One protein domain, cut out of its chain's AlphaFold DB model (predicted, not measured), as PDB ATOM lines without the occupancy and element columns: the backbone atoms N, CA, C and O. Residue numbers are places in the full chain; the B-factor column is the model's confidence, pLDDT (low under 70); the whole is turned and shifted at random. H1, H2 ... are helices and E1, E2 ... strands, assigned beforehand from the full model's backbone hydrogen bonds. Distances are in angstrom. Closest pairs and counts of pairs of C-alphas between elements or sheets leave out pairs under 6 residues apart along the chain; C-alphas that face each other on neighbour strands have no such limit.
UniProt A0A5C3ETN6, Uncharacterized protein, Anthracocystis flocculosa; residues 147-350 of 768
ATOM      1  N   VAL A 147      30.191 -44.871  36.148       95.25
ATOM      2  CA  VAL A 147      29.503 -43.591  36.357       95.25
ATOM      3  C   VAL A 147      29.056 -42.918  35.064       95.25
ATOM      4  O   VAL A 147      28.125 -42.116  35.095       95.25
ATOM      5  N   VAL A 148      29.671 -43.258  33.929       96.75
ATOM      6  CA  VAL A 148      29.225 -42.848  32.588       96.75
ATOM      7  C   VAL A 148      29.426 -44.016  31.625       96.75
ATOM      8  O   VAL A 148      30.425 -44.720  31.735       96.75
ATOM      9  N   LYS A 149      28.483 -44.210  30.699       96.25
ATOM     10  CA  LYS A 149      28.570 -45.128  29.552       96.25
ATOM     11  C   LYS A 149      28.188 -44.347  28.297       96.25
ATOM     12  O   LYS A 149      27.093 -43.781  28.240       96.25
ATOM     13  N   VAL A 150      29.068 -44.307  27.300       97.19
ATOM     14  CA  VAL A 150      28.848 -43.591  26.035       97.19
ATOM     15  C   VAL A 150      29.040 -44.563  24.869       97.19
ATOM     16  O   VAL A 150      30.166 -44.995  24.632       97.19
ATOM     17  N   PRO A 151      27.991 -44.899  24.098       95.94
ATOM     18  CA  PRO A 151      28.155 -45.689  22.879       95.94
ATOM     19  C   PRO A 151      29.121 -45.012  21.904       95.94
ATOM     20  O   PRO A 151      28.991 -43.808  21.658       95.94
ATOM     21  N   LYS A 152      30.056 -45.750  21.288       94.94
ATOM     22  CA  LYS A 152      31.037 -45.143  20.366       94.94
ATOM     23  C   LYS A 152      30.385 -44.495  19.147       94.94
ATOM     24  O   LYS A 152      30.870 -43.484  18.645       94.94
ATOM     25  N   ARG A 153      29.206 -44.964  18.729       93.75
ATOM     26  CA  ARG A 153      28.378 -44.290  17.709       93.75
ATOM     27  C   ARG A 153      27.915 -42.876  18.096       93.75
ATOM     28  O   ARG A 153      27.565 -42.098  17.213       93.75
ATOM     29  N   ALA A 154      27.894 -42.543  19.388       96.62
ATOM     30  CA  ALA A 154      27.445 -41.254  19.915       96.62
ATOM     31  C   ALA A 154      28.585 -40.246  20.157       96.62
ATOM     32  O   ALA A 154      28.309 -39.092  20.491       96.62
ATOM     33  N   ILE A 155      29.850 -40.640  19.977       97.75
ATOM     34  CA  ILE A 155      31.000 -39.729  20.089       97.75
ATOM     35  C   ILE A 155      31.158 -38.914  18.806       97.75
ATOM     36  O   ILE A 155      30.794 -39.374  17.723       97.75
ATOM     37  N   LEU A 156      31.770 -37.734  18.882       98.50
ATOM     38  CA  LEU A 156      32.151 -36.970  17.695       98.50
ATOM     39  C   LEU A 156      33.592 -37.312  17.299       98.50
ATOM     40  O   LEU A 156      34.546 -36.974  17.994       98.50
ATOM     41  N   SER A 157      33.753 -37.969  16.154       97.62
ATOM     42  CA  SER A 157      35.039 -38.391  15.594       97.62
ATOM     43  C   SER A 157      35.081 -38.157  14.082       97.62
ATOM     44  O   SER A 157      34.064 -37.862  13.448       97.62
ATOM     45  N   THR A 158      36.241 -38.392  13.466       96.25
ATOM     46  CA  THR A 158      36.371 -38.399  11.994       96.25
ATOM     47  C   THR A 158      35.559 -39.510  11.311       96.25
ATOM     48  O   THR A 158      35.428 -39.504  10.086       96.25
ATOM     49  N   ARG A 159      35.004 -40.457  12.084       95.25
ATOM     50  CA  ARG A 159      34.171 -41.573  11.608       95.25
ATOM     51  C   ARG A 159      32.676 -41.314  11.746       95.25
ATOM     52  O   ARG A 159      31.912 -41.764  10.900       95.25
ATOM     53  N   THR A 160      32.279 -40.592  12.788       96.50
ATOM     54  CA  THR A 160      30.875 -40.395  13.185       96.50
ATOM     55  C   THR A 160      30.321 -39.027  12.799       96.50
ATOM     56  O   THR A 160      29.108 -38.871  12.720       96.50
ATOM     57  N   SER A 161      31.178 -38.043  12.507       96.88
ATOM     58  CA  SER A 161      30.735 -36.755  11.959       96.88
ATOM     59  C   SER A 161      30.016 -36.932  10.620       96.88
ATOM     60  O   SER A 161      30.410 -37.757   9.787       96.88
ATOM     61  N   ALA A 162      29.042 -36.064  10.340       95.88
ATOM     62  CA  ALA A 162      28.393 -36.003   9.033       95.88
ATOM     63  C   ALA A 162      29.390 -35.696   7.889       95.88
ATOM     64  O   ALA A 162      29.142 -36.054   6.731       95.88
ATOM     65  N   LEU A 163      30.566 -35.129   8.199       96.69
ATOM     66  CA  LEU A 163      31.644 -34.899   7.233       96.69
ATOM     67  C   LEU A 163      32.427 -36.173   6.866       96.69
ATOM     68  O   LEU A 163      33.086 -36.187   5.827       96.69
ATOM     69  N   ALA A 164      32.371 -37.248   7.661       94.19
ATOM     70  CA  ALA A 164      33.298 -38.388   7.602       94.19
ATOM     71  C   ALA A 164      33.527 -38.949   6.186       94.19
ATOM     72  O   ALA A 164      34.661 -39.068   5.710       94.19
ATOM     73  N   ARG A 165      32.437 -39.246   5.462       91.94
ATOM     74  CA  ARG A 165      32.497 -39.803   4.097       91.94
ATOM     75  C   ARG A 165      33.085 -38.824   3.082       91.94
ATOM     76  O   ARG A 165      33.762 -39.252   2.146       91.94
ATOM     77  N   HIS A 166      32.796 -37.531   3.226       93.94
ATOM     78  CA  HIS A 166      33.331 -36.494   2.343       93.94
ATOM     79  C   HIS A 166      34.802 -36.232   2.649       93.94
ATOM     80  O   HIS A 166      35.623 -36.261   1.734       93.94
ATOM     81  N   LEU A 167      35.144 -36.101   3.932       92.31
ATOM     82  CA  LEU A 167      36.508 -35.933   4.412       92.31
ATOM     83  C   LEU A 167      37.405 -37.046   3.872       92.31
ATOM     84  O   LEU A 167      38.336 -36.764   3.127       92.31
ATOM     85  N   ALA A 168      37.069 -38.316   4.120       90.44
ATOM     86  CA  ALA A 168      37.865 -39.452   3.651       90.44
ATOM     87  C   ALA A 168      38.128 -39.415   2.130       90.44
ATOM     88  O   ALA A 168      39.248 -39.664   1.677       90.44
ATOM     89  N   LYS A 169      37.118 -39.043   1.330       90.12
ATOM     90  CA  LYS A 169      37.243 -38.907  -0.131       90.12
ATOM     91  C   LYS A 169      38.137 -37.742  -0.549       90.12
ATOM     92  O   LYS A 169      38.870 -37.880  -1.528       90.12
ATOM     93  N   GLN A 170      38.057 -36.604   0.140       88.25
ATOM     94  CA  GLN A 170      38.869 -35.426  -0.168       88.25
ATOM     95  C   GLN A 170      40.320 -35.620   0.272       88.25
ATOM     96  O   GLN A 170      41.232 -35.401  -0.522       88.25
ATOM     97  N   LEU A 171      40.546 -36.132   1.485       85.81
ATOM     98  CA  LEU A 171      41.886 -36.381   2.017       85.81
ATOM     99  C   LEU A 171      42.665 -37.401   1.172       85.81
ATOM    100  O   LEU A 171      43.872 -37.252   1.000       85.81
ATOM    101  N   ALA A 172      41.992 -38.392   0.575       84.50
ATOM    102  CA  ALA A 172      42.622 -39.330  -0.361       84.50
ATOM    103  C   ALA A 172      43.161 -38.658  -1.641       84.50
ATOM    104  O   ALA A 172      44.081 -39.177  -2.271       84.50
ATOM    105  N   LYS A 173      42.595 -37.512  -2.031       82.38
ATOM    106  CA  LYS A 173      42.970 -36.757  -3.236       82.38
ATOM    107  C   LYS A 173      43.917 -35.597  -2.942       82.38
ATOM    108  O   LYS A 173      44.483 -35.039  -3.877       82.38
ATOM    109  N   HIS A 174      44.073 -35.219  -1.675       77.81
ATOM    110  CA  HIS A 174      44.741 -33.983  -1.301       77.81
ATOM    111  C   HIS A 174      46.270 -34.155  -1.260       77.81
ATOM    112  O   HIS A 174      46.782 -34.851  -0.382       77.81
ATOM    113  N   PRO A 175      47.046 -33.533  -2.167       74.31
ATOM    114  CA  PRO A 175      48.488 -33.770  -2.249       74.31
ATOM    115  C   PRO A 175      49.254 -33.170  -1.063       74.31
ATOM    116  O   PRO A 175      50.244 -33.748  -0.615       74.31
ATOM    117  N   THR A 176      48.788 -32.041  -0.521       75.38
ATOM    118  CA  THR A 176      49.453 -31.347   0.594       75.38
ATOM    119  C   THR A 176      49.206 -32.011   1.939       75.38
ATOM    120  O   THR A 176      49.916 -31.723   2.887       75.38
ATOM    121  N   ILE A 177      48.280 -32.966   2.056       75.56
ATOM    122  CA  ILE A 177      47.970 -33.554   3.364       75.56
ATOM    123  C   ILE A 177      49.132 -34.343   3.974       75.56
ATOM    124  O   ILE A 177      49.212 -34.519   5.186       75.56
ATOM    125  N   ARG A 178      50.055 -34.801   3.123       75.12
ATOM    126  CA  ARG A 178      51.288 -35.484   3.529       75.12
ATOM    127  C   ARG A 178      52.341 -34.526   4.100       75.12
ATOM    128  O   ARG A 178      53.362 -34.999   4.580       75.12
ATOM    129  N   SER A 179      52.135 -33.206   4.020       76.62
ATOM    130  CA  SER A 179      53.047 -32.208   4.603       76.62
ATOM    131  C   SER A 179      52.801 -31.961   6.097       76.62
ATOM    132  O   SER A 179      53.649 -31.341   6.757       76.62
ATOM    133  N   PHE A 180      51.661 -32.435   6.612       82.25
ATOM    134  CA  PHE A 180      51.286 -32.388   8.020       82.25
ATOM    135  C   PHE A 180      51.715 -33.672   8.723       82.25
ATOM    136  O   PHE A 180      51.554 -34.768   8.184       82.25
ATOM    137  N   GLU A 181      52.237 -33.528   9.940       80.75
ATOM    138  CA  GLU A 181      52.619 -34.677  10.760       80.75
ATOM    139  C   GLU A 181      51.372 -35.501  11.128       80.75
ATOM    140  O   GLU A 181      50.329 -34.904  11.417       80.75
ATOM    141  N   PRO A 182      51.440 -36.845  11.179       82.19
ATOM    142  CA  PRO A 182      50.274 -37.686  11.462       82.19
ATOM    143  C   PRO A 182      49.542 -37.328  12.764       82.19
ATOM    144  O   PRO A 182      48.313 -37.262  12.778       82.19
ATOM    145  N   SER A 183      50.286 -37.036  13.836       77.12
ATOM    146  CA  SER A 183      49.736 -36.661  15.148       77.12
ATOM    147  C   SER A 183      49.077 -35.277  15.158       77.12
ATOM    148  O   SER A 183      48.068 -35.065  15.826       77.12
ATOM    149  N   GLN A 184      49.618 -34.325  14.395       84.69
ATOM    150  CA  GLN A 184      49.003 -33.009  14.202       84.69
ATOM    151  C   GLN A 184      47.733 -33.135  13.365       84.69
ATOM    152  O   GLN A 184      46.705 -32.542  13.683       84.69
ATOM    153  N   ARG A 185      47.819 -33.926  12.294       88.56
ATOM    154  CA  ARG A 185      46.738 -34.135  11.345       88.56
ATOM    155  C   ARG A 185      45.530 -34.778  12.004       88.56
ATOM    156  O   ARG A 185      44.439 -34.276  11.800       88.56
ATOM    157  N   SER A 186      45.691 -35.825  12.810       90.38
ATOM    158  CA  SER A 186      44.544 -36.477  13.458       90.38
ATOM    159  C   SER A 186      43.734 -35.501  14.326       90.38
ATOM    160  O   SER A 186      42.505 -35.490  14.272       90.38
ATOM    161  N   SER A 187      44.415 -34.612  15.056       92.56
ATOM    162  CA  SER A 187      43.778 -33.546  15.840       92.56
ATOM    163  C   SER A 187      43.110 -32.478  14.959       92.56
ATOM    164  O   SER A 187      42.007 -32.027  15.269       92.56
ATOM    165  N   LEU A 188      43.737 -32.086  13.845       96.12
ATOM    166  CA  LEU A 188      43.192 -31.099  12.903       96.12
ATOM    167  C   LEU A 188      42.014 -31.644  12.078       96.12
ATOM    168  O   LEU A 188      41.061 -30.910  11.823       96.12
ATOM    169  N   ASP A 189      42.049 -32.924  11.703       96.56
ATOM    170  CA  ASP A 189      40.965 -33.638  11.025       96.56
ATOM    171  C   ASP A 189      39.723 -33.668  11.942       96.56
ATOM    172  O   ASP A 189      38.620 -33.341  11.501       96.56
ATOM    173  N   LEU A 190      39.898 -33.957  13.240       98.12
ATOM    174  CA  LEU A 190      38.814 -33.873  14.227       98.12
ATOM    175  C   LEU A 190      38.317 -32.431  14.432       98.12
ATOM    176  O   LEU A 190      37.109 -32.204  14.504       98.12
ATOM    177  N   ALA A 191      39.218 -31.447  14.493       98.25
ATOM    178  CA  ALA A 191      38.834 -30.038  14.603       98.25
ATOM    179  C   ALA A 191      38.026 -29.569  13.384       98.25
ATOM    180  O   ALA A 191      37.102 -28.775  13.531       98.25
ATOM    181  N   LEU A 192      38.328 -30.092  12.191       98.25
ATOM    182  CA  LEU A 192      37.548 -29.843  10.983       98.25
ATOM    183  C   LEU A 192      36.153 -30.469  11.064       98.25
ATOM    184  O   LEU A 192      35.187 -29.817  10.678       98.25
ATOM    185  N   CYS A 193      36.026 -31.684  11.601       98.50
ATOM    186  CA  CYS A 193      34.721 -32.284  11.879       98.50
ATOM    187  C   CYS A 193      33.902 -31.419  12.843       98.50
ATOM    188  O   CYS A 193      32.786 -31.046  12.503       98.50
ATOM    189  N   LEU A 194      34.462 -31.017  13.990       98.62
ATOM    190  CA  LEU A 194      33.767 -30.136  14.937       98.62
ATOM    191  C   LEU A 194      33.387 -28.789  14.304       98.62
ATOM    192  O   LEU A 194      32.283 -28.295  14.516       98.62
ATOM    193  N   PHE A 195      34.287 -28.196  13.519       98.25
ATOM    194  CA  PHE A 195      34.010 -26.945  12.820       98.25
ATOM    195  C   PHE A 195      32.869 -27.100  11.806       98.25
ATOM    196  O   PHE A 195      31.994 -26.246  11.720       98.25
ATOM    197  N   TYR A 196      32.838 -28.207  11.072       98.31
ATOM    198  CA  TYR A 196      31.746 -28.510  10.158       98.31
ATOM    199  C   TYR A 196      30.407 -28.709  10.888       98.31
ATOM    200  O   TYR A 196      29.410 -28.128  10.466       98.31
ATOM    201  N   GLU A 197      30.382 -29.448  12.005       98.06
ATOM    202  CA  GLU A 197      29.171 -29.596  12.832       98.06
ATOM    203  C   GLU A 197      28.683 -28.239  13.376       98.06
ATOM    204  O   GLU A 197      27.484 -27.976  13.406       98.06
ATOM    205  N   LEU A 198      29.603 -27.333  13.733       96.81
ATOM    206  CA  LEU A 198      29.258 -25.962  14.122       96.81
ATOM    207  C   LEU A 198      28.592 -25.188  12.969       96.81
ATOM    208  O   LEU A 198      27.616 -24.476  13.195       96.81
ATOM    209  N   LEU A 199      29.106 -25.321  11.741       96.56
ATOM    210  CA  LEU A 199      28.573 -24.627  10.561       96.56
ATOM    211  C   LEU A 199      27.202 -25.144  10.117       96.56
ATOM    212  O   LEU A 199      26.416 -24.363   9.584       96.56
ATOM    213  N   LEU A 200      26.912 -26.429  10.330       96.75
ATOM    214  CA  LEU A 200      25.584 -26.998  10.084       96.75
ATOM    215  C   LEU A 200      24.510 -26.387  10.999       96.75
ATOM    216  O   LEU A 200      23.338 -26.339  10.631       96.75
ATOM    217  N   GLY A 201      24.891 -25.891  12.180       95.19
ATOM    218  CA  GLY A 201      23.958 -25.265  13.111       95.19
ATOM    219  C   GLY A 201      22.865 -26.241  13.547       95.19
ATOM    220  O   GLY A 201      23.162 -27.304  14.081       95.19
ATOM    221  N   GLU A 202      21.600 -25.880  13.333       95.44
ATOM    222  CA  GLU A 202      20.449 -26.719  13.708       95.44
ATOM    223  C   GLU A 202      20.354 -28.024  12.899       95.44
ATOM    224  O   GLU A 202      19.710 -28.966  13.353       95.44
ATOM    225  N   ASP A 203      21.024 -28.109  11.745       96.38
ATOM    226  CA  ASP A 203      21.063 -29.328  10.928       96.38
ATOM    227  C   ASP A 203      22.109 -30.345  11.433       96.38
ATOM    228  O   ASP A 203      22.229 -31.439  10.878       96.38
ATOM    229  N   SER A 204      22.898 -30.006  12.462       97.06
ATOM    230  CA  SER A 204      23.866 -30.935  13.051       97.06
ATOM    231  C   SER A 204      23.206 -31.886  14.045       97.06
ATOM    232  O   SER A 204      22.654 -31.478  15.067       97.06
ATOM    233  N   ASP A 205      23.425 -33.183  13.837       95.69
ATOM    234  CA  ASP A 205      23.089 -34.243  14.790       95.69
ATOM    235  C   ASP A 205      23.829 -34.120  16.130       95.69
ATOM    236  O   ASP A 205      23.453 -34.785  17.096       95.69
ATOM    237  N   PHE A 206      24.891 -33.317  16.195       97.75
ATOM    238  CA  PHE A 206      25.661 -33.028  17.403       97.75
ATOM    239  C   PHE A 206      25.334 -31.655  17.993       97.75
ATOM    240  O   PHE A 206      25.935 -31.282  19.001       97.75
ATOM    241  N   LYS A 207      24.377 -30.906  17.431       97.06
ATOM    242  CA  LYS A 207      24.040 -29.543  17.864       97.06
ATOM    243  C   LYS A 207      23.829 -29.409  19.380       97.06
ATOM    244  O   LYS A 207      24.467 -28.531  19.965       97.06
ATOM    245  N   PRO A 208      23.062 -30.283  20.068       96.56
ATOM    246  CA  PRO A 208      22.899 -30.175  21.519       96.56
ATOM    247  C   PRO A 208      24.212 -30.326  22.294       96.56
ATOM    248  O   PRO A 208      24.382 -29.672  23.320       96.56
ATOM    249  N   TYR A 209      25.144 -31.151  21.807       97.31
ATOM    250  CA  TYR A 209      26.480 -31.300  22.382       97.31
ATOM    251  C   TYR A 209      27.375 -30.098  22.057       97.31
ATOM    252  O   TYR A 209      27.972 -29.526  22.967       97.31
ATOM    253  N   VAL A 210      27.414 -29.648  20.800       96.94
ATOM    254  CA  VAL A 210      28.191 -28.471  20.368       96.94
ATOM    255  C   VAL A 210      27.785 -27.221  21.153       96.94
ATOM    256  O   VAL A 210      28.655 -26.489  21.622       96.94
ATOM    257  N   ASP A 211      26.489 -27.017  21.403       94.44
ATOM    258  CA  ASP A 211      25.979 -25.911  22.224       94.44
ATOM    259  C   ASP A 211      26.472 -25.969  23.678       94.44
ATOM    260  O   ASP A 211      26.547 -24.940  24.357       94.44
ATOM    261  N   THR A 212      26.833 -27.155  24.185       93.00
ATOM    262  CA  THR A 212      27.491 -27.240  25.492       93.00
ATOM    263  C   THR A 212      28.906 -26.685  25.450       93.00
ATOM    264  O   THR A 212      29.313 -26.076  26.429       93.00
ATOM    265  N   LEU A 213      29.625 -26.824  24.337       93.88
ATOM    266  CA  LEU A 213      31.025 -26.420  24.179       93.88
ATOM    267  C   LEU A 213      31.197 -24.910  23.936       93.88
ATOM    268  O   LEU A 213      32.251 -24.339  24.236       93.88
ATOM    269  N   VAL A 214      30.175 -24.249  23.388       88.19
ATOM    270  CA  VAL A 214      30.198 -22.803  23.128       88.19
ATOM    271  C   VAL A 214      30.424 -22.034  24.435       88.19
ATOM    272  O   VAL A 214      29.782 -22.284  25.450       88.19
ATOM    273  N   GLY A 215      31.364 -21.086  24.409       83.88
ATOM    274  CA  GLY A 215      31.759 -20.301  25.585       83.88
ATOM    275  C   GLY A 215      32.820 -20.957  26.479       83.88
ATOM    276  O   GLY A 215      33.351 -20.271  27.350       83.88
ATOM    277  N   GLN A 216      33.186 -22.222  26.223       88.81
ATOM    278  CA  GLN A 216      34.147 -22.976  27.044       88.81
ATOM    279  C   GLN A 216      35.561 -23.086  26.455       88.81
ATOM    280  O   GLN A 216      36.413 -23.768  27.023       88.81
ATOM    281  N   ALA A 217      35.833 -22.454  25.309       88.06
ATOM    282  CA  ALA A 217      37.129 -22.604  24.653       88.06
ATOM    283  C   ALA A 217      38.264 -22.003  25.493       88.06
ATOM    284  O   ALA A 217      38.239 -20.799  25.787       88.06
ATOM    285  N   PRO A 218      39.290 -22.802  25.836       88.88
ATOM    286  CA  PRO A 218      40.406 -22.300  26.607       88.88
ATOM    287  C   PRO A 218      41.248 -21.338  25.777       88.88
ATOM    288  O   PRO A 218      41.395 -21.454  24.557       88.88
ATOM    289  N   HIS A 219      41.872 -20.384  26.460       84.62
ATOM    290  CA  HIS A 219      42.837 -19.507  25.824       84.62
ATOM    291  C   HIS A 219      44.185 -20.218  25.704       84.62
ATOM    292  O   HIS A 219      44.971 -20.238  26.647       84.62
ATOM    293  N   LEU A 220      44.474 -20.774  24.528       90.69
ATOM    294  CA  LEU A 220      45.757 -21.426  24.281       90.69
ATOM    295  C   LEU A 220      46.859 -20.401  23.948       90.69
ATOM    296  O   LEU A 220      46.639 -19.508  23.119       90.69
ATOM    297  N   PRO A 221      48.082 -20.549  24.501       89.31
ATOM    298  CA  PRO A 221      49.208 -19.657  24.220       89.31
ATOM    299  C   PRO A 221      49.528 -19.490  22.729       89.31
ATOM    300  O   PRO A 221      49.986 -18.423  22.327       89.31
ATOM    301  N   MET A 222      49.274 -20.510  21.901       89.31
ATOM    302  CA  MET A 222      49.529 -20.452  20.455       89.31
ATOM    303  C   MET A 222      48.652 -19.420  19.727       89.31
ATOM    304  O   MET A 222      49.087 -18.849  18.733       89.31
ATOM    305  N   PHE A 223      47.456 -19.116  20.246       88.69
ATOM    306  CA  PHE A 223      46.530 -18.130  19.669       88.69
ATOM    307  C   PHE A 223      46.633 -16.753  20.340       88.69
ATOM    308  O   PHE A 223      45.764 -15.892  20.180       88.69
ATOM    309  N   ARG A 224      47.709 -16.508  21.102       78.19
ATOM    310  CA  ARG A 224      47.940 -15.213  21.745       78.19
ATOM    311  C   ARG A 224      47.960 -14.074  20.725       78.19
ATOM    312  O   ARG A 224      48.659 -14.114  19.714       78.19
ATOM    313  N   ARG A 225      47.246 -12.993  21.044       66.81
ATOM    314  CA  ARG A 225      47.347 -11.738  20.291       66.81
ATOM    315  C   ARG A 225      48.742 -11.143  20.464       66.81
ATOM    316  O   ARG A 225      49.305 -11.157  21.554       66.81
ATOM    317  N   SER A 226      49.278 -10.579  19.392       54.00
ATOM    318  CA  SER A 226      50.659 -10.104  19.274       54.00
ATOM    319  C   SER A 226      50.984  -8.814  20.045       54.00
ATOM    320  O   SER A 226      52.037  -8.234  19.796       54.00
ATOM    321  N   ASP A 227      50.143  -8.361  20.986       53.84
ATOM    322  CA  ASP A 227      50.474  -7.223  21.855       53.84
ATOM    323  C   ASP A 227      51.434  -7.678  22.977       53.84
ATOM    324  O   ASP A 227      51.013  -8.360  23.917       53.84
ATOM    325  N   PRO A 228      52.730  -7.317  22.923       50.19
ATOM    326  CA  PRO A 228      53.728  -7.815  23.866       50.19
ATOM    327  C   PRO A 228      53.675  -7.104  25.227       50.19
ATOM    328  O   PRO A 228      54.324  -7.552  26.170       50.19
ATOM    329  N   LEU A 229      52.959  -5.977  25.333       49.00
ATOM    330  CA  LEU A 229      52.998  -5.092  26.502       49.00
ATOM    331  C   LEU A 229      51.731  -5.180  27.358       49.00
ATOM    332  O   LEU A 229      51.790  -4.890  28.556       49.00
ATOM    333  N   ARG A 230      50.606  -5.618  26.779       53.19
ATOM    334  CA  ARG A 230      49.307  -5.703  27.473       53.19
ATOM    335  C   ARG A 230      48.708  -7.103  27.567       53.19
ATOM    336  O   ARG A 230      47.601  -7.243  28.076       53.19
ATOM    337  N   THR A 231      49.416  -8.141  27.127       66.69
ATOM    338  CA  THR A 231      48.899  -9.512  27.226       66.69
ATOM    339  C   THR A 231      49.413 -10.239  28.472       66.69
ATOM    340  O   THR A 231      50.582 -10.085  28.839       66.69
ATOM    341  N   PRO A 232      48.579 -11.079  29.120       69.62
ATOM    342  CA  PRO A 232      49.026 -11.955  30.210       69.62
ATOM    343  C   PRO A 232      50.141 -12.919  29.756       69.62
ATOM    344  O   PRO A 232      50.937 -13.387  30.562       69.62
ATOM    345  N   TRP A 233      50.283 -13.134  28.447       79.50
ATOM    346  CA  TRP A 233      51.291 -13.998  27.832       79.50
ATOM    347  C   TRP A 233      52.733 -13.491  27.931       79.50
ATOM    348  O   TRP A 233      53.659 -14.237  27.616       79.50
ATOM    349  N   LYS A 234      52.973 -12.256  28.387       82.75
ATOM    350  CA  LYS A 234      54.344 -11.807  28.679       82.75
ATOM    351  C   LYS A 234      54.992 -12.616  29.811       82.75
ATOM    352  O   LYS A 234      56.209 -12.774  29.812       82.75
ATOM    353  N   TRP A 235      54.184 -13.145  30.732       86.00
ATOM    354  CA  TRP A 235      54.648 -13.854  31.928       86.00
ATOM    355  C   TRP A 235      55.156 -15.266  31.643       86.00
ATOM    356  O   TRP A 235      55.999 -15.760  32.378       86.00
ATOM    357  N   ILE A 236      54.730 -15.891  30.541       89.06
ATOM    358  CA  ILE A 236      55.282 -17.192  30.138       89.06
ATOM    359  C   ILE A 236      56.668 -17.055  29.490       89.06
ATOM    360  O   ILE A 236      57.322 -18.048  29.193       89.06
ATOM    361  N   ARG A 237      57.162 -15.836  29.233       87.69
ATOM    362  CA  ARG A 237      58.448 -15.648  28.556       87.69
ATOM    363  C   ARG A 237      59.590 -16.245  29.381       87.69
ATOM    364  O   ARG A 237      59.940 -15.737  30.435       87.69
ATOM    365  N   GLY A 238      60.242 -17.251  28.806       87.00
ATOM    366  CA  GLY A 238      61.407 -17.907  29.408       87.00
ATOM    367  C   GLY A 238      61.053 -19.165  30.197       87.00
ATOM    368  O   GLY A 238      61.964 -19.878  30.596       87.00
ATOM    369  N   THR A 239      59.763 -19.468  30.354       92.31
ATOM    370  CA  THR A 239      59.304 -20.748  30.896       92.31
ATOM    371  C   THR A 239      59.356 -21.844  29.832       92.31
ATOM    372  O   THR A 239      59.509 -21.567  28.633       92.31
ATOM    373  N   GLU A 240      59.169 -23.093  30.260       93.81
ATOM    374  CA  GLU A 240      59.048 -24.232  29.350       93.81
ATOM    375  C   GLU A 240      57.863 -24.074  28.383       93.81
ATOM    376  O   GLU A 240      58.015 -24.324  27.192       93.81
ATOM    377  N   ALA A 241      56.723 -23.529  28.830       93.25
ATOM    378  CA  ALA A 241      55.567 -23.280  27.961       93.25
ATOM    379  C   ALA A 241      55.915 -22.364  26.769       93.25
ATOM    380  O   ALA A 241      55.486 -22.595  25.637       93.25
ATOM    381  N   HIS A 242      56.743 -21.336  26.996       91.12
ATOM    382  CA  HIS A 242      57.233 -20.488  25.909       91.12
ATOM    383  C   HIS A 242      58.242 -21.201  25.007       91.12
ATOM    384  O   HIS A 242      58.293 -20.896  23.815       91.12
ATOM    385  N   ARG A 243      59.039 -22.144  25.527       91.94
ATOM    386  CA  ARG A 243      59.906 -22.980  24.682       91.94
ATOM    387  C   ARG A 243      59.076 -23.900  23.796       91.94
ATOM    388  O   ARG A 243      59.298 -23.874  22.592       91.94
ATOM    389  N   ILE A 244      58.090 -24.610  24.349       92.31
ATOM    390  CA  ILE A 244      57.170 -25.480  23.597       92.31
ATOM    391  C   ILE A 244      56.539 -24.711  22.427       92.31
ATOM    392  O   ILE A 244      56.706 -25.102  21.272       92.31
ATOM    393  N   GLU A 245      55.917 -23.556  22.691       90.38
ATOM    394  CA  GLU A 245      55.294 -22.735  21.639       90.38
ATOM    395  C   GLU A 245      56.314 -22.239  20.603       90.38
ATOM    396  O   GLU A 245      56.073 -22.291  19.393       90.38
ATOM    397  N   ARG A 246      57.494 -21.800  21.053       89.69
ATOM    398  CA  ARG A 246      58.545 -21.325  20.154       89.69
ATOM    399  C   ARG A 246      59.085 -22.444  19.266       89.69
ATOM    400  O   ARG A 246      59.381 -22.176  18.099       89.69
ATOM    401  N   ARG A 247      59.243 -23.660  19.797       91.56
ATOM    402  CA  ARG A 247      59.689 -24.831  19.036       91.56
ATOM    403  C   ARG A 247      58.653 -25.211  17.993       91.56
ATOM    404  O   ARG A 247      59.031 -25.284  16.830       91.56
ATOM    405  N   ALA A 248      57.376 -25.318  18.369       90.69
ATOM    406  CA  ALA A 248      56.273 -25.588  17.442       90.69
ATOM    407  C   ALA A 248      56.279 -24.605  16.259       90.69
ATOM    408  O   ALA A 248      56.272 -24.998  15.093       90.69
ATOM    409  N   ARG A 249      56.389 -23.305  16.558       88.81
ATOM    410  CA  ARG A 249      56.396 -22.228  15.557       88.81
ATOM    411  C   ARG A 249      57.618 -22.228  14.639       88.81
ATOM    412  O   ARG A 249      57.531 -21.855  13.474       88.81
ATOM    413  N   ILE A 250      58.798 -22.556  15.163       88.50
ATOM    414  CA  ILE A 250      60.008 -22.643  14.334       88.50
ATOM    415  C   ILE A 250      59.968 -23.919  13.494       88.50
ATOM    416  O   ILE A 250      60.297 -23.863  12.312       88.50
ATOM    417  N   ALA A 251      59.534 -25.033  14.086       87.00
ATOM    418  CA  ALA A 251      59.462 -26.331  13.435       87.00
ATOM    419  C   ALA A 251      58.417 -26.386  12.316       87.00
ATOM    420  O   ALA A 251      58.609 -27.116  11.346       87.00
ATOM    421  N   SER A 252      57.360 -25.569  12.387       84.94
ATOM    422  CA  SER A 252      56.381 -25.466  11.303       84.94
ATOM    423  C   SER A 252      56.946 -24.815  10.035       84.94
ATOM    424  O   SER A 252      56.379 -24.978   8.958       84.94
ATOM    425  N   ARG A 253      58.083 -24.108  10.110       85.62
ATOM    426  CA  ARG A 253      58.688 -23.448   8.944       85.62
ATOM    427  C   ARG A 253      59.273 -24.471   7.979       85.62
ATOM    428  O   ARG A 253      60.056 -25.334   8.369       85.62
ATOM    429  N   ARG A 254      59.011 -24.278   6.685       79.69
ATOM    430  CA  ARG A 254      59.554 -25.116   5.606       79.69
ATOM    431  C   ARG A 254      61.078 -25.274   5.668       79.69
ATOM    432  O   ARG A 254      61.572 -26.391   5.592       79.69
ATOM    433  N   SER A 255      61.813 -24.186   5.896       82.06
ATOM    434  CA  SER A 255      63.280 -24.220   6.007       82.06
ATOM    435  C   SER A 255      63.785 -25.079   7.169       82.06
ATOM    436  O   SER A 255      64.860 -25.670   7.084       82.06
ATOM    437  N   TRP A 256      63.014 -25.175   8.255       83.19
ATOM    438  CA  TRP A 256      63.337 -26.066   9.363       83.19
ATOM    439  C   TRP A 256      63.114 -27.528   8.979       83.19
ATOM    440  O   TRP A 256      64.018 -28.340   9.171       83.19
ATOM    441  N   LYS A 257      61.950 -27.840   8.391       77.56
ATOM    442  CA  LYS A 257      61.604 -29.186   7.904       77.56
ATOM    443  C   LYS A 257      62.630 -29.698   6.884       77.56
ATOM    444  O   LYS A 257      63.068 -30.839   6.971       77.56
ATOM    445  N   GLU A 258      63.087 -28.841   5.972       78.12
ATOM    446  CA  GLU A 258      64.121 -29.179   4.982       78.12
ATOM    447  C   GLU A 258      65.493 -29.452   5.628       78.12
ATOM    448  O   GLU A 258      66.192 -30.374   5.210       78.12
ATOM    449  N   LYS A 259      65.882 -28.689   6.662       76.94
ATOM    450  CA  LYS A 259      67.186 -28.845   7.335       76.94
ATOM    451  C   LYS A 259      67.230 -30.031   8.304       76.94
ATOM    452  O   LYS A 259      68.251 -30.709   8.396       76.94
ATOM    453  N   HIS A 260      66.162 -30.251   9.068       72.50
ATOM    454  CA  HIS A 260      66.150 -31.199  10.188       72.50
ATOM    455  C   HIS A 260      65.298 -32.450   9.935       72.50
ATOM    456  O   HIS A 260      65.348 -33.380  10.739       72.50
ATOM    457  N   GLY A 261      64.586 -32.508   8.808       67.81
ATOM    458  CA  GLY A 261      63.584 -33.530   8.528       67.81
ATOM    459  C   GLY A 261      62.252 -33.246   9.224       67.81
ATOM    460  O   GLY A 261      62.109 -32.292   9.994       67.81
ATOM    461  N   TYR A 262      61.279 -34.107   8.940       57.66
ATOM    462  CA  TYR A 262      60.024 -34.197   9.680       57.66
ATOM    463  C   TYR A 262      60.328 -34.822  11.051       57.66
ATOM    464  O   TYR A 262      61.014 -35.840  11.134       57.66
ATOM    465  N   SER A 263      59.926 -34.149  12.126       54.06
ATOM    466  CA  SER A 263      60.168 -34.575  13.509       54.06
ATOM    467  C   SER A 263      58.864 -34.378  14.258       54.06
ATOM    468  O   SER A 263      58.454 -33.238  14.480       54.06
ATOM    469  N   GLU A 264      58.259 -35.483  14.685       58.47
ATOM    470  CA  GLU A 264      56.918 -35.588  15.285       58.47
ATOM    471  C   GLU A 264      56.751 -34.853  16.639       58.47
ATOM    472  O   GLU A 264      55.741 -34.992  17.320       58.47
ATOM    473  N   THR A 265      57.732 -34.061  17.074       63.38
ATOM    474  CA  THR A 265      57.996 -33.832  18.504       63.38
ATOM    475  C   THR A 265      57.542 -32.490  19.071       63.38
ATOM    476  O   THR A 265      57.674 -32.283  20.272       63.38
ATOM    477  N   TYR A 266      57.072 -31.537  18.257       80.50
ATOM    478  CA  TYR A 266      56.917 -30.146  18.728       80.50
ATOM    479  C   TYR A 266      55.483 -29.624  18.824       80.50
ATOM    480  O   TYR A 266      55.300 -28.468  19.194       80.50
ATOM    481  N   GLY A 267      54.473 -30.446  18.533       84.00
ATOM    482  CA  GLY A 267      53.064 -30.054  18.649       84.00
ATOM    483  C   GLY A 267      52.610 -29.032  17.599       84.00
ATOM    484  O   GLY A 267      53.268 -28.836  16.579       84.00
ATOM    485  N   LEU A 268      51.446 -28.413  17.820       88.31
ATOM    486  CA  LEU A 268      50.806 -27.482  16.880       88.31
ATOM    487  C   LEU A 268      51.240 -26.026  17.098       88.31
ATOM    488  O   LEU A 268      51.390 -25.562  18.228       88.31
ATOM    489  N   SER A 269      51.370 -25.288  15.994       91.00
ATOM    490  CA  SER A 269      51.542 -23.830  15.979       91.00
ATOM    491  C   SER A 269      50.359 -23.145  15.298       91.00
ATOM    492  O   SER A 269      49.661 -23.760  14.491       91.00
ATOM    493  N   SER A 270      50.166 -21.852  15.571       90.75
ATOM    494  CA  SER A 270      49.142 -21.041  14.896       90.75
ATOM    495  C   SER A 270      49.334 -21.029  13.378       90.75
ATOM    496  O   SER A 270      48.372 -21.138  12.626       90.75
ATOM    497  N   GLU A 271      50.585 -20.992  12.915       89.81
ATOM    498  CA  GLU A 271      50.927 -21.083  11.498       89.81
ATOM    499  C   GLU A 271      50.491 -22.421  10.892       89.81
ATOM    500  O   GLU A 271      49.921 -22.421   9.808       89.81
ATOM    501  N   THR A 272      50.690 -23.539  11.602       91.25
ATOM    502  CA  THR A 272      50.251 -24.870  11.140       91.25
ATOM    503  C   THR A 272      48.726 -24.957  11.073       91.25
ATOM    504  O   THR A 272      48.181 -25.504  10.121       91.25
ATOM    505  N   VAL A 273      48.028 -24.392  12.065       94.25
ATOM    506  CA  VAL A 273      46.557 -24.347  12.101       94.25
ATOM    507  C   VAL A 273      46.007 -23.529  10.932       94.25
ATOM    508  O   VAL A 273      45.069 -23.963  10.270       94.25
ATOM    509  N   LEU A 274      46.598 -22.363  10.653       93.38
ATOM    510  CA  LEU A 274      46.196 -21.533   9.520       93.38
ATOM    511  C   LEU A 274      46.520 -22.211   8.187       93.38
ATOM    512  O   LEU A 274      45.659 -22.245   7.317       93.38
ATOM    513  N   GLU A 275      47.715 -22.783   8.033       92.50
ATOM    514  CA  GLU A 275      48.088 -23.542   6.834       92.50
ATOM    515  C   GLU A 275      47.088 -24.677   6.583       92.50
ATOM    516  O   GLU A 275      46.568 -24.792   5.481       92.50
ATOM    517  N   TYR A 276      46.723 -25.445   7.613       94.88
ATOM    518  CA  TYR A 276      45.706 -26.489   7.493       94.88
ATOM    519  C   TYR A 276      44.324 -25.932   7.123       94.88
ATOM    520  O   TYR A 276      43.638 -26.501   6.272       94.88
ATOM    521  N   LEU A 277      43.910 -24.811   7.725       95.56
ATOM    522  CA  LEU A 277      42.636 -24.171   7.402       95.56
ATOM    523  C   LEU A 277      42.557 -23.819   5.910       95.56
ATOM    524  O   LEU A 277      41.600 -24.194   5.240       95.56
ATOM    525  N   TYR A 278      43.567 -23.120   5.390       93.25
ATOM    526  CA  TYR A 278      43.583 -22.673   3.997       93.25
ATOM    527  C   TYR A 278      43.790 -23.824   3.011       93.25
ATOM    528  O   TYR A 278      43.085 -23.903   2.010       93.25
ATOM    529  N   GLU A 279      44.751 -24.704   3.289       91.50
ATOM    530  CA  GLU A 279      45.165 -25.736   2.341       91.50
ATOM    531  C   GLU A 279      44.246 -26.952   2.365       91.50
ATOM    532  O   GLU A 279      44.161 -27.632   1.356       91.50
ATOM    533  N   VAL A 280      43.574 -27.258   3.480       93.44
ATOM    534  CA  VAL A 280      42.782 -28.493   3.625       93.44
ATOM    535  C   VAL A 280      41.329 -28.193   3.964       93.44
ATOM    536  O   VAL A 280      40.433 -28.611   3.232       93.44
ATOM    537  N   ALA A 281      41.070 -27.465   5.053       95.19
ATOM    538  CA  ALA A 281      39.704 -27.278   5.535       95.19
ATOM    539  C   ALA A 281      38.835 -26.499   4.541       95.19
ATOM    540  O   ALA A 281      37.739 -26.947   4.227       95.19
ATOM    541  N   VAL A 282      39.320 -25.380   4.000       94.62
ATOM    542  CA  VAL A 282      38.562 -24.559   3.045       94.62
ATOM    543  C   VAL A 282      38.158 -25.361   1.795       94.62
ATOM    544  O   VAL A 282      36.960 -25.431   1.526       94.62
ATOM    545  N   PRO A 283      39.069 -26.048   1.072       92.69
ATOM    546  CA  PRO A 283      38.681 -26.902  -0.057       92.69
ATOM    547  C   PRO A 283      37.667 -28.000   0.301       92.69
ATOM    548  O   PRO A 283      36.751 -28.292  -0.478       92.69
ATOM    549  N   VAL A 284      37.813 -28.615   1.482       94.25
ATOM    550  CA  VAL A 284      36.879 -29.641   1.967       94.25
ATOM    551  C   VAL A 284      35.498 -29.032   2.215       94.25
ATOM    552  O   VAL A 284      34.515 -29.573   1.709       94.25
ATOM    553  N   LEU A 285      35.423 -27.902   2.923       95.19
ATOM    554  CA  LEU A 285      34.178 -27.225   3.300       95.19
ATOM    555  C   LEU A 285      33.450 -26.618   2.098       95.19
ATOM    556  O   LEU A 285      32.237 -26.758   1.998       95.19
ATOM    557  N   SER A 286      34.166 -26.023   1.139       93.50
ATOM    558  CA  SER A 286      33.567 -25.463  -0.084       93.50
ATOM    559  C   SER A 286      32.857 -26.500  -0.955       93.50
ATOM    560  O   SER A 286      32.039 -26.143  -1.798       93.50
ATOM    561  N   SER A 287      33.175 -27.784  -0.776       92.50
ATOM    562  CA  SER A 287      32.527 -28.891  -1.483       92.50
ATOM    563  C   SER A 287      31.700 -29.795  -0.568       92.50
ATOM    564  O   SER A 287      31.187 -30.815  -1.035       92.50
ATOM    565  N   ALA A 288      31.600 -29.467   0.722       94.75
ATOM    566  CA  ALA A 288      30.907 -30.291   1.698       94.75
ATOM    567  C   ALA A 288      29.381 -30.181   1.531       94.75
ATOM    568  O   ALA A 288      28.867 -29.116   1.182       94.75
ATOM    569  N   PRO A 289      28.634 -31.275   1.760       91.12
ATOM    570  CA  PRO A 289      27.177 -31.227   1.759       91.12
ATOM    571  C   PRO A 289      26.653 -30.376   2.928       91.12
ATOM    572  O   PRO A 289      27.359 -30.158   3.903       91.12
ATOM    573  N   GLY A 290      25.412 -29.894   2.841       91.38
ATOM    574  CA  GLY A 290      24.725 -29.232   3.961       91.38
ATOM    575  C   GLY A 290      25.187 -27.808   4.294       91.38
ATOM    576  O   GLY A 290      24.451 -27.088   4.956       91.38
ATOM    577  N   ILE A 291      26.336 -27.357   3.788       92.56
ATOM    578  CA  ILE A 291      26.838 -25.996   4.009       92.56
ATOM    579  C   ILE A 291      27.155 -25.290   2.690       92.56
ATOM    580  O   ILE A 291      27.559 -25.907   1.706       92.56
ATOM    581  N   ALA A 292      26.999 -23.967   2.675       90.06
ATOM    582  CA  ALA A 292      27.467 -23.110   1.594       90.06
ATOM    583  C   ALA A 292      28.675 -22.306   2.092       90.06
ATOM    584  O   ALA A 292      28.513 -21.284   2.757       90.06
ATOM    585  N   PHE A 293      29.885 -22.788   1.799       92.12
ATOM    586  CA  PHE A 293      31.127 -22.122   2.191       92.12
ATOM    587  C   PHE A 293      31.802 -21.475   0.977       92.12
ATOM    588  O   PHE A 293      32.455 -22.156   0.181       92.12
ATOM    589  N   ASP A 294      31.640 -20.156   0.845       90.50
ATOM    590  CA  ASP A 294      32.302 -19.352  -0.186       90.50
ATOM    591  C   ASP A 294      33.677 -18.865   0.314       90.50
ATOM    592  O   ASP A 294      33.732 -18.041   1.232       90.50
ATOM    593  N   PRO A 295      34.793 -19.357  -0.258       89.62
ATOM    594  CA  PRO A 295      36.132 -18.938   0.141       89.62
ATOM    595  C   PRO A 295      36.497 -17.523  -0.335       89.62
ATOM    596  O   PRO A 295      37.442 -16.938   0.194       89.62
ATOM    597  N   ASP A 296      35.771 -16.967  -1.312       91.56
ATOM    598  CA  ASP A 296      36.008 -15.614  -1.823       91.56
ATOM    599  C   ASP A 296      35.320 -14.538  -0.957       91.56
ATOM    600  O   ASP A 296      35.646 -13.346  -1.057       91.56
ATOM    601  N   ASP A 297      34.411 -14.933  -0.057       92.56
ATOM    602  CA  ASP A 297      33.825 -14.035   0.936       92.56
ATOM    603  C   ASP A 297      34.813 -13.771   2.083       92.56
ATOM    604  O   ASP A 297      34.990 -14.550   3.023       92.56
ATOM    605  N   PHE A 298      35.437 -12.595   2.029       89.31
ATOM    606  CA  PHE A 298      36.397 -12.145   3.031       89.31
ATOM    607  C   PHE A 298      35.832 -12.100   4.459       89.31
ATOM    608  O   PHE A 298      36.561 -12.401   5.406       89.31
ATOM    609  N   ALA A 299      34.567 -11.706   4.642       91.62
ATOM    610  CA  ALA A 299      33.974 -11.643   5.978       91.62
ATOM    611  C   ALA A 299      33.802 -13.057   6.545       91.62
ATOM    612  O   ALA A 299      34.244 -13.332   7.661       91.62
ATOM    613  N   ARG A 300      33.280 -13.974   5.724       93.25
ATOM    614  CA  ARG A 300      33.140 -15.389   6.075       93.25
ATOM    615  C   ARG A 300      34.484 -16.046   6.376       93.25
ATOM    616  O   ARG A 300      34.582 -16.827   7.319       93.25
ATOM    617  N   MET A 301      35.538 -15.698   5.639       94.00
ATOM    618  CA  MET A 301      36.875 -16.229   5.900       94.00
ATOM    619  C   MET A 301      37.460 -15.739   7.235       94.00
ATOM    620  O   MET A 301      38.113 -16.505   7.946       94.00
ATOM    621  N   LEU A 302      37.214 -14.481   7.615       90.50
ATOM    622  CA  LEU A 302      37.634 -13.959   8.923       90.50
ATOM    623  C   LEU A 302      36.928 -14.666  10.087       90.50
ATOM    624  O   LEU A 302      37.573 -14.990  11.090       90.50
ATOM    625  N   ASP A 303      35.632 -14.925   9.942       93.56
ATOM    626  CA  ASP A 303      34.862 -15.678  10.929       93.56
ATOM    627  C   ASP A 303      35.354 -17.133  11.002       93.56
ATOM    628  O   ASP A 303      35.631 -17.635  12.091       93.56
ATOM    629  N   ALA A 304      35.612 -17.763   9.848       94.88
ATOM    630  CA  ALA A 304      36.137 -19.127   9.759       94.88
ATOM    631  C   ALA A 304      37.488 -19.299  10.464       94.88
ATOM    632  O   ALA A 304      37.716 -20.323  11.099       94.88
ATOM    633  N   ILE A 305      38.376 -18.299  10.410       94.56
ATOM    634  CA  ILE A 305      39.630 -18.333  11.178       94.56
ATOM    635  C   ILE A 305      39.340 -18.442  12.677       94.56
ATOM    636  O   ILE A 305      39.953 -19.258  13.364       94.56
ATOM    637  N   SER A 306      38.421 -17.625  13.190       92.94
ATOM    638  CA  SER A 306      38.113 -17.582  14.622       92.94
ATOM    639  C   SER A 306      37.392 -18.853  15.081       92.94
ATOM    640  O   SER A 306      37.731 -19.417  16.119       92.94
ATOM    641  N   GLU A 307      36.439 -19.333  14.285       95.75
ATOM    642  CA  GLU A 307      35.667 -20.550  14.551       95.75
ATOM    643  C   GLU A 307      36.530 -21.817  14.440       95.75
ATOM    644  O   GLU A 307      36.419 -22.719  15.270       95.75
ATOM    645  N   PHE A 308      37.470 -21.873  13.493       97.38
ATOM    646  CA  PHE A 308      38.398 -22.999  13.399       97.38
ATOM    647  C   PHE A 308      39.429 -22.992  14.536       97.38
ATOM    648  O   PHE A 308      39.728 -24.040  15.104       97.38
ATOM    649  N   GLN A 309      39.936 -21.821  14.942       95.81
ATOM    650  CA  GLN A 309      40.775 -21.705  16.144       95.81
ATOM    651  C   GLN A 309      40.026 -22.135  17.410       95.81
ATOM    652  O   GLN A 309      40.613 -22.781  18.283       95.81
ATOM    653  N   TRP A 310      38.733 -21.809  17.502       95.94
ATOM    654  CA  TRP A 310      37.852 -22.315  18.553       95.94
ATOM    655  C   TRP A 310      37.774 -23.844  18.510       95.94
ATOM    656  O   TRP A 310      38.078 -24.480  19.518       95.94
ATOM    657  N   ALA A 311      37.487 -24.442  17.351       97.94
ATOM    658  CA  ALA A 311      37.368 -25.894  17.209       97.94
ATOM    659  C   ALA A 311      38.676 -26.623  17.564       97.94
ATOM    660  O   ALA A 311      38.660 -27.611  18.298       97.94
ATOM    661  N   VAL A 312      39.823 -26.096  17.123       97.25
ATOM    662  CA  VAL A 312      41.147 -26.612  17.504       97.25
ATOM    663  C   VAL A 312      41.361 -26.512  19.013       97.25
ATOM    664  O   VAL A 312      41.853 -27.462  19.616       97.25
ATOM    665  N   SER A 313      40.982 -25.393  19.637       95.94
ATOM    666  CA  SER A 313      41.114 -25.224  21.090       95.94
ATOM    667  C   SER A 313      40.252 -26.231  21.851       95.94
ATOM    668  O   SER A 313      40.746 -26.859  22.786       95.94
ATOM    669  N   MET A 314      39.006 -26.447  21.413       96.06
ATOM    670  CA  MET A 314      38.116 -27.455  21.994       96.06
ATOM    671  C   MET A 314      38.732 -28.847  21.893       96.06
ATOM    672  O   MET A 314      38.981 -29.470  22.919       96.06
ATOM    673  N   VAL A 315      39.077 -29.296  20.682       96.81
ATOM    674  CA  VAL A 315      39.657 -30.627  20.450       96.81
ATOM    675  C   VAL A 315      40.918 -30.850  21.279       96.81
ATOM    676  O   VAL A 315      41.057 -31.885  21.927       96.81
ATOM    677  N   ARG A 316      41.827 -29.874  21.308       93.38
ATOM    678  CA  ARG A 316      43.086 -29.984  22.057       93.38
ATOM    679  C   ARG A 316      42.882 -30.130  23.560       93.38
ATOM    680  O   ARG A 316      43.681 -30.803  24.196       93.38
ATOM    681  N   SER A 317      41.827 -29.523  24.090       94.44
ATOM    682  CA  SER A 317      41.532 -29.533  25.523       94.44
ATOM    683  C   SER A 317      40.598 -30.654  25.984       94.44
ATOM    684  O   SER A 317      40.476 -30.857  27.186       94.44
ATOM    685  N   ARG A 318      39.915 -31.346  25.061       95.88
ATOM    686  CA  ARG A 318      38.791 -32.244  25.398       95.88
ATOM    687  C   ARG A 318      38.778 -33.592  24.692       95.88
ATOM    688  O   ARG A 318      37.974 -34.444  25.051       95.88
ATOM    689  N   SER A 319      39.597 -33.785  23.660       96.25
ATOM    690  CA  SER A 319      39.583 -35.057  22.934       96.25
ATOM    691  C   SER A 319      40.263 -36.181  23.716       96.25
ATOM    692  O   SER A 319      41.278 -35.972  24.377       96.25
ATOM    693  N   PHE A 320      39.706 -37.378  23.577       96.19
ATOM    694  CA  PHE A 320      40.248 -38.640  24.063       96.19
ATOM    695  C   PHE A 320      40.796 -39.432  22.883       96.19
ATOM    696  O   PHE A 320      40.247 -39.362  21.783       96.19
ATOM    697  N   ILE A 321      41.847 -40.218  23.107       94.69
ATOM    698  CA  ILE A 321      42.214 -41.287  22.178       94.69
ATOM    699  C   ILE A 321      41.339 -42.491  22.525       94.69
ATOM    700  O   ILE A 321      41.493 -43.057  23.601       94.69
ATOM    701  N   VAL A 322      40.401 -42.835  21.643       95.56
ATOM    702  CA  VAL A 322      39.373 -43.850  21.925       95.56
ATOM    703  C   VAL A 322      39.843 -45.247  21.543       95.56
ATOM    704  O   VAL A 322      39.872 -46.138  22.387       95.56
ATOM    705  N   ASP A 323      40.222 -45.438  20.280       94.38
ATOM    706  CA  ASP A 323      40.687 -46.718  19.745       94.38
ATOM    707  C   ASP A 323      41.391 -46.537  18.385       94.38
ATOM    708  O   ASP A 323      41.565 -45.416  17.891       94.38
ATOM    709  N   LEU A 324      41.813 -47.642  17.763       92.31
ATOM    710  CA  LEU A 324      42.477 -47.642  16.456       92.31
ATOM    711  C   LEU A 324      41.575 -47.225  15.275       92.31
ATOM    712  O   LEU A 324      42.086 -46.877  14.204       92.31
ATOM    713  N   TYR A 325      40.250 -47.251  15.429       93.19
ATOM    714  CA  TYR A 325      39.298 -46.893  14.378       93.19
ATOM    715  C   TYR A 325      38.922 -45.407  14.417       93.19
ATOM    716  O   TYR A 325      38.988 -44.725  13.382       93.19
ATOM    717  N   HIS A 326      38.566 -44.905  15.598       94.75
ATOM    718  CA  HIS A 326      38.172 -43.525  15.859       94.75
ATOM    719  C   HIS A 326      39.374 -42.593  16.046       94.75
ATOM    720  O   HIS A 326      39.324 -41.448  15.591       94.75
ATOM    721  N   GLY A 327      40.461 -43.071  16.660       94.62
ATOM    722  CA  GLY A 327      41.602 -42.238  17.039       94.62
ATOM    723  C   GLY A 327      41.189 -41.155  18.046       94.62
ATOM    724  O   GLY A 327      40.531 -41.485  19.035       94.62
ATOM    725  N   PRO A 328      41.557 -39.873  17.839       95.75
ATOM    726  CA  PRO A 328      41.042 -38.793  18.668       95.75
ATOM    727  C   PRO A 328      39.541 -38.583  18.427       95.75
ATOM    728  O   PRO A 328      39.091 -38.467  17.282       95.75
ATOM    729  N   ALA A 329      38.778 -38.449  19.509       98.00
ATOM    730  CA  ALA A 329      37.353 -38.141  19.479       98.00
ATOM    731  C   ALA A 329      36.946 -37.240  20.649       98.00
ATOM    732  O   ALA A 329      37.578 -37.222  21.701       98.00
ATOM    733  N   LEU A 330      35.870 -36.492  20.453       98.44
ATOM    734  CA  LEU A 330      35.174 -35.761  21.499       98.44
ATOM    735  C   LEU A 330      34.074 -36.659  22.071       98.44
ATOM    736  O   LEU A 330      33.205 -37.119  21.327       98.44
ATOM    737  N   VAL A 331      34.144 -36.925  23.374       98.12
ATOM    738  CA  VAL A 331      33.270 -37.875  24.071       98.12
ATOM    739  C   VAL A 331      32.320 -37.084  24.976       98.12
ATOM    740  O   VAL A 331      32.763 -36.593  26.018       98.12
ATOM    741  N   PRO A 332      31.038 -36.921  24.592       96.94
ATOM    742  CA  PRO A 332      30.080 -36.153  25.381       96.94
ATOM    743  C   PRO A 332      29.985 -36.666  26.820       96.94
ATOM    744  O   PRO A 332      30.056 -37.869  27.051       96.94
ATOM    745  N   VAL A 333      29.786 -35.754  27.778       94.94
ATOM    746  CA  VAL A 333      29.789 -36.011  29.236       94.94
ATOM    747  C   VAL A 333      31.188 -36.304  29.790       94.94
ATOM    748  O   VAL A 333      31.599 -35.640  30.740       94.94
ATOM    749  N   CYS A 334      31.944 -37.233  29.199       96.62
ATOM    750  CA  CYS A 334      33.300 -37.586  29.644       96.62
ATOM    751  C   CYS A 334      34.279 -36.403  29.556       96.62
ATOM    752  O   CYS A 334      35.144 -36.239  30.412       96.62
ATOM    753  N   ASP A 335      34.119 -35.539  28.556       95.19
ATOM    754  CA  ASP A 335      34.949 -34.350  28.354       95.19
ATOM    755  C   ASP A 335      34.606 -33.154  29.265       95.19
ATOM    756  O   ASP A 335      35.183 -32.073  29.112       95.19
ATOM    757  N   ALA A 336      33.652 -33.325  30.186       94.00
ATOM    758  CA  ALA A 336      33.291 -32.340  31.203       94.00
ATOM    759  C   ALA A 336      33.937 -32.613  32.572       94.00
ATOM    760  O   ALA A 336      33.809 -31.782  33.471       94.00
ATOM    761  N   PHE A 337      34.599 -33.759  32.762       95.12
ATOM    762  CA  PHE A 337      35.341 -34.048  33.990       95.12
ATOM    763  C   PHE A 337      36.679 -33.312  33.964       95.12
ATOM    764  O   PHE A 337      37.495 -33.568  33.082       95.12
ATOM    765  N   ASP A 338      36.905 -32.430  34.938       93.44
ATOM    766  CA  ASP A 338      38.147 -31.665  35.058       93.44
ATOM    767  C   ASP A 338      39.340 -32.553  35.430       93.44
ATOM    768  O   ASP A 338      39.190 -33.675  35.909       93.44
ATOM    769  N   HIS A 339      40.550 -32.028  35.248       93.12
ATOM    770  CA  HIS A 339      41.783 -32.734  35.584       93.12
ATOM    771  C   HIS A 339      42.234 -32.515  37.029       93.12
ATOM    772  O   HIS A 339      42.252 -31.386  37.520       93.12
ATOM    773  N   SER A 340      42.727 -33.583  37.651       90.56
ATOM    774  CA  SER A 340      43.507 -33.543  38.888       90.56
ATOM    775  C   SER A 340      44.661 -34.549  38.831       90.56
ATOM    776  O   SER A 340      44.520 -35.621  38.246       90.56
ATOM    777  N   ASP A 341      45.772 -34.237  39.509       86.00
ATOM    778  CA  ASP A 341      46.847 -35.205  39.806       86.00
ATOM    779  C   ASP A 341      46.366 -36.336  40.739       86.00
ATOM    780  O   ASP A 341      46.979 -37.398  40.820       86.00
ATOM    781  N   LYS A 342      45.257 -36.106  41.450       89.12
ATOM    782  CA  LYS A 342      44.521 -37.096  42.244       89.12
ATOM    783  C   LYS A 342      43.148 -37.306  41.602       89.12
ATOM    784  O   LYS A 342      42.187 -36.666  42.037       89.12
ATOM    785  N   PRO A 343      43.072 -38.083  40.511       92.81
ATOM    786  CA  PRO A 343      41.813 -38.364  39.839       92.81
ATOM    787  C   PRO A 343      40.914 -39.227  40.727       92.81
ATOM    788  O   PRO A 343      41.397 -40.030  41.518       92.81
ATOM    789  N   THR A 344      39.607 -39.071  40.566       96.00
ATOM    790  CA  THR A 344      38.577 -39.881  41.231       96.00
ATOM    791  C   THR A 344      37.823 -40.767  40.242       96.00
ATOM    792  O   THR A 344      37.082 -41.661  40.649       96.00
ATOM    793  N   VAL A 345      37.997 -40.523  38.940       96.69
ATOM    794  CA  VAL A 345      37.483 -41.361  37.855       96.69
ATOM    795  C   VAL A 345      38.564 -41.671  36.824       96.69
ATOM    796  O   VAL A 345      39.525 -40.915  36.673       96.69
ATOM    797  N   GLU A 346      38.372 -42.764  36.095       96.06
ATOM    798  CA  GLU A 346      39.224 -43.211  34.994       96.06
ATOM    799  C   GLU A 346      38.383 -43.502  33.744       96.06
ATOM    800  O   GLU A 346      37.232 -43.929  33.844       96.06
ATOM    801  N   PHE A 347      38.964 -43.232  32.575       96.25
ATOM    802  CA  PHE A 347      38.363 -43.470  31.265       96.25
ATOM    803  C   PHE A 347      38.806 -44.829  30.712       96.25
ATOM    804  O   PHE A 347      40.004 -45.101  30.645       96.25
ATOM    805  N   GLU A 348      37.858 -45.640  30.248       94.81
ATOM    806  CA  GLU A 348      38.110 -46.962  29.675       94.81
ATOM    807  C   GLU A 348      37.467 -47.113  28.287       94.81
ATOM    808  O   GLU A 348      36.373 -46.613  28.020       94.81
ATOM    809  N   SER A 349      38.171 -47.803  27.387       93.19
ATOM    810  CA  SER A 349      37.726 -48.125  26.028       93.19
ATOM    811  C   SER A 349      38.471 -49.357  25.514       93.19
ATOM    812  O   SER A 349      39.664 -49.523  25.785       93.19
ATOM    813  N   ILE A 350      37.809 -50.189  24.705       89.31
ATOM    814  CA  ILE A 350      38.479 -51.249  23.939       89.31
ATOM    815  C   ILE A 350      39.271 -50.598  22.798       89.31
ATOM    816  O   ILE A 350      38.691 -50.110  21.828       89.31
TER     817      ILE A 350
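AT A GLANCE: This is residues 147 to 350 of the 768 residues of an uncharacterized protein of Anthracocystis flocculosa (UniProt A0A5C3ETN6). Helices H3, H7 and H8 cross one another to make a core, with the short helices H1, H2 and H4 round its edges. At one end of the whole H5 and H6 make a corner; at the opposite end strands E1 and E4 run near each other, and the small hairpin of E2 and E3 packs on H3. The printed part has 204 residues, with E1, H1 to H8, E2, E3 and E4 in that order; the one sheet, E2 - E3, is antiparallel. The class is mostly helix, and the whole is compact, with a radius of gyration of the C-alphas of 17.5 A and spans of 48 by 43 by 35 A.

HOW THE PARTS SIT: Begin with E1, residues 147 to 151, near E4, residues 345 to 349; each pairs with no named strand. H1, residues 164 to 171, and the hub H7, residues 270 to 286, only just touch, with 3 pairs of C-alphas within 8 A, the closest Gln 170 and Val 284. H2, residues 175 to 179, and H7 only just touch too, the closest C-alphas, of Ile 177 and Val 280, being 7.3 A apart. H3, residues 182 to 203, touches H8, residues 298 to 318, at a steep tilt of 62 degrees, opposite ways; find their closest C-alphas, Ala 191 and Val 312, 5.1 A apart. H3 touches H7 with residues 188 to 196 alone, closest at C-alphas 192 and 281, 6.4 A. H7 touches H8, closest at C-alphas 277 and 308, 7.4 A. H4, residues 207 to 213, touches H3, closest at C-alphas 207 and 201, 6.4 A. H5, residues 240 to 251, and H6, residues 254 to 260, are close but not clearly touching, about perpendicular at 76 degrees. In the hairpin of E2, residues 319 to 321, and E3, residues 328 to 330, N 320 and O 329 are within hydrogen-bond range at 2.8 A. Every O i to N i+4 pair is within range in H1, H5, H6 and H8, against 14 of 18 in H3, 2 of 3 in H4, 11 of 13 in H7 and 0 of 1 in H2, where 1 of 2 O i to N i+3 pairs is.

IN THESE COORDINATES: Find C-alpha 147 at (29.503, -43.591, 36.357), where E1 begins. H3 runs 30.4 A from C-alpha 182 at (50.274, -37.686, 11.462), H7 22.1 A, and H8 30.2 A. E4 ends at C-alpha 349, (37.726, -48.125, 26.028).

THE WHOLE: Val 147 and Lys 259 have the C-alphas farthest apart, 49.8 A. The printed part has no cut. The links E1 to H1, H4 to H5, H7 to H8 and E3 to E4 are long; residues 226 to 231 and 339 to 344 stand free. The model's pLDDT is under 70 at residues 225 to 232 and 261 to 265.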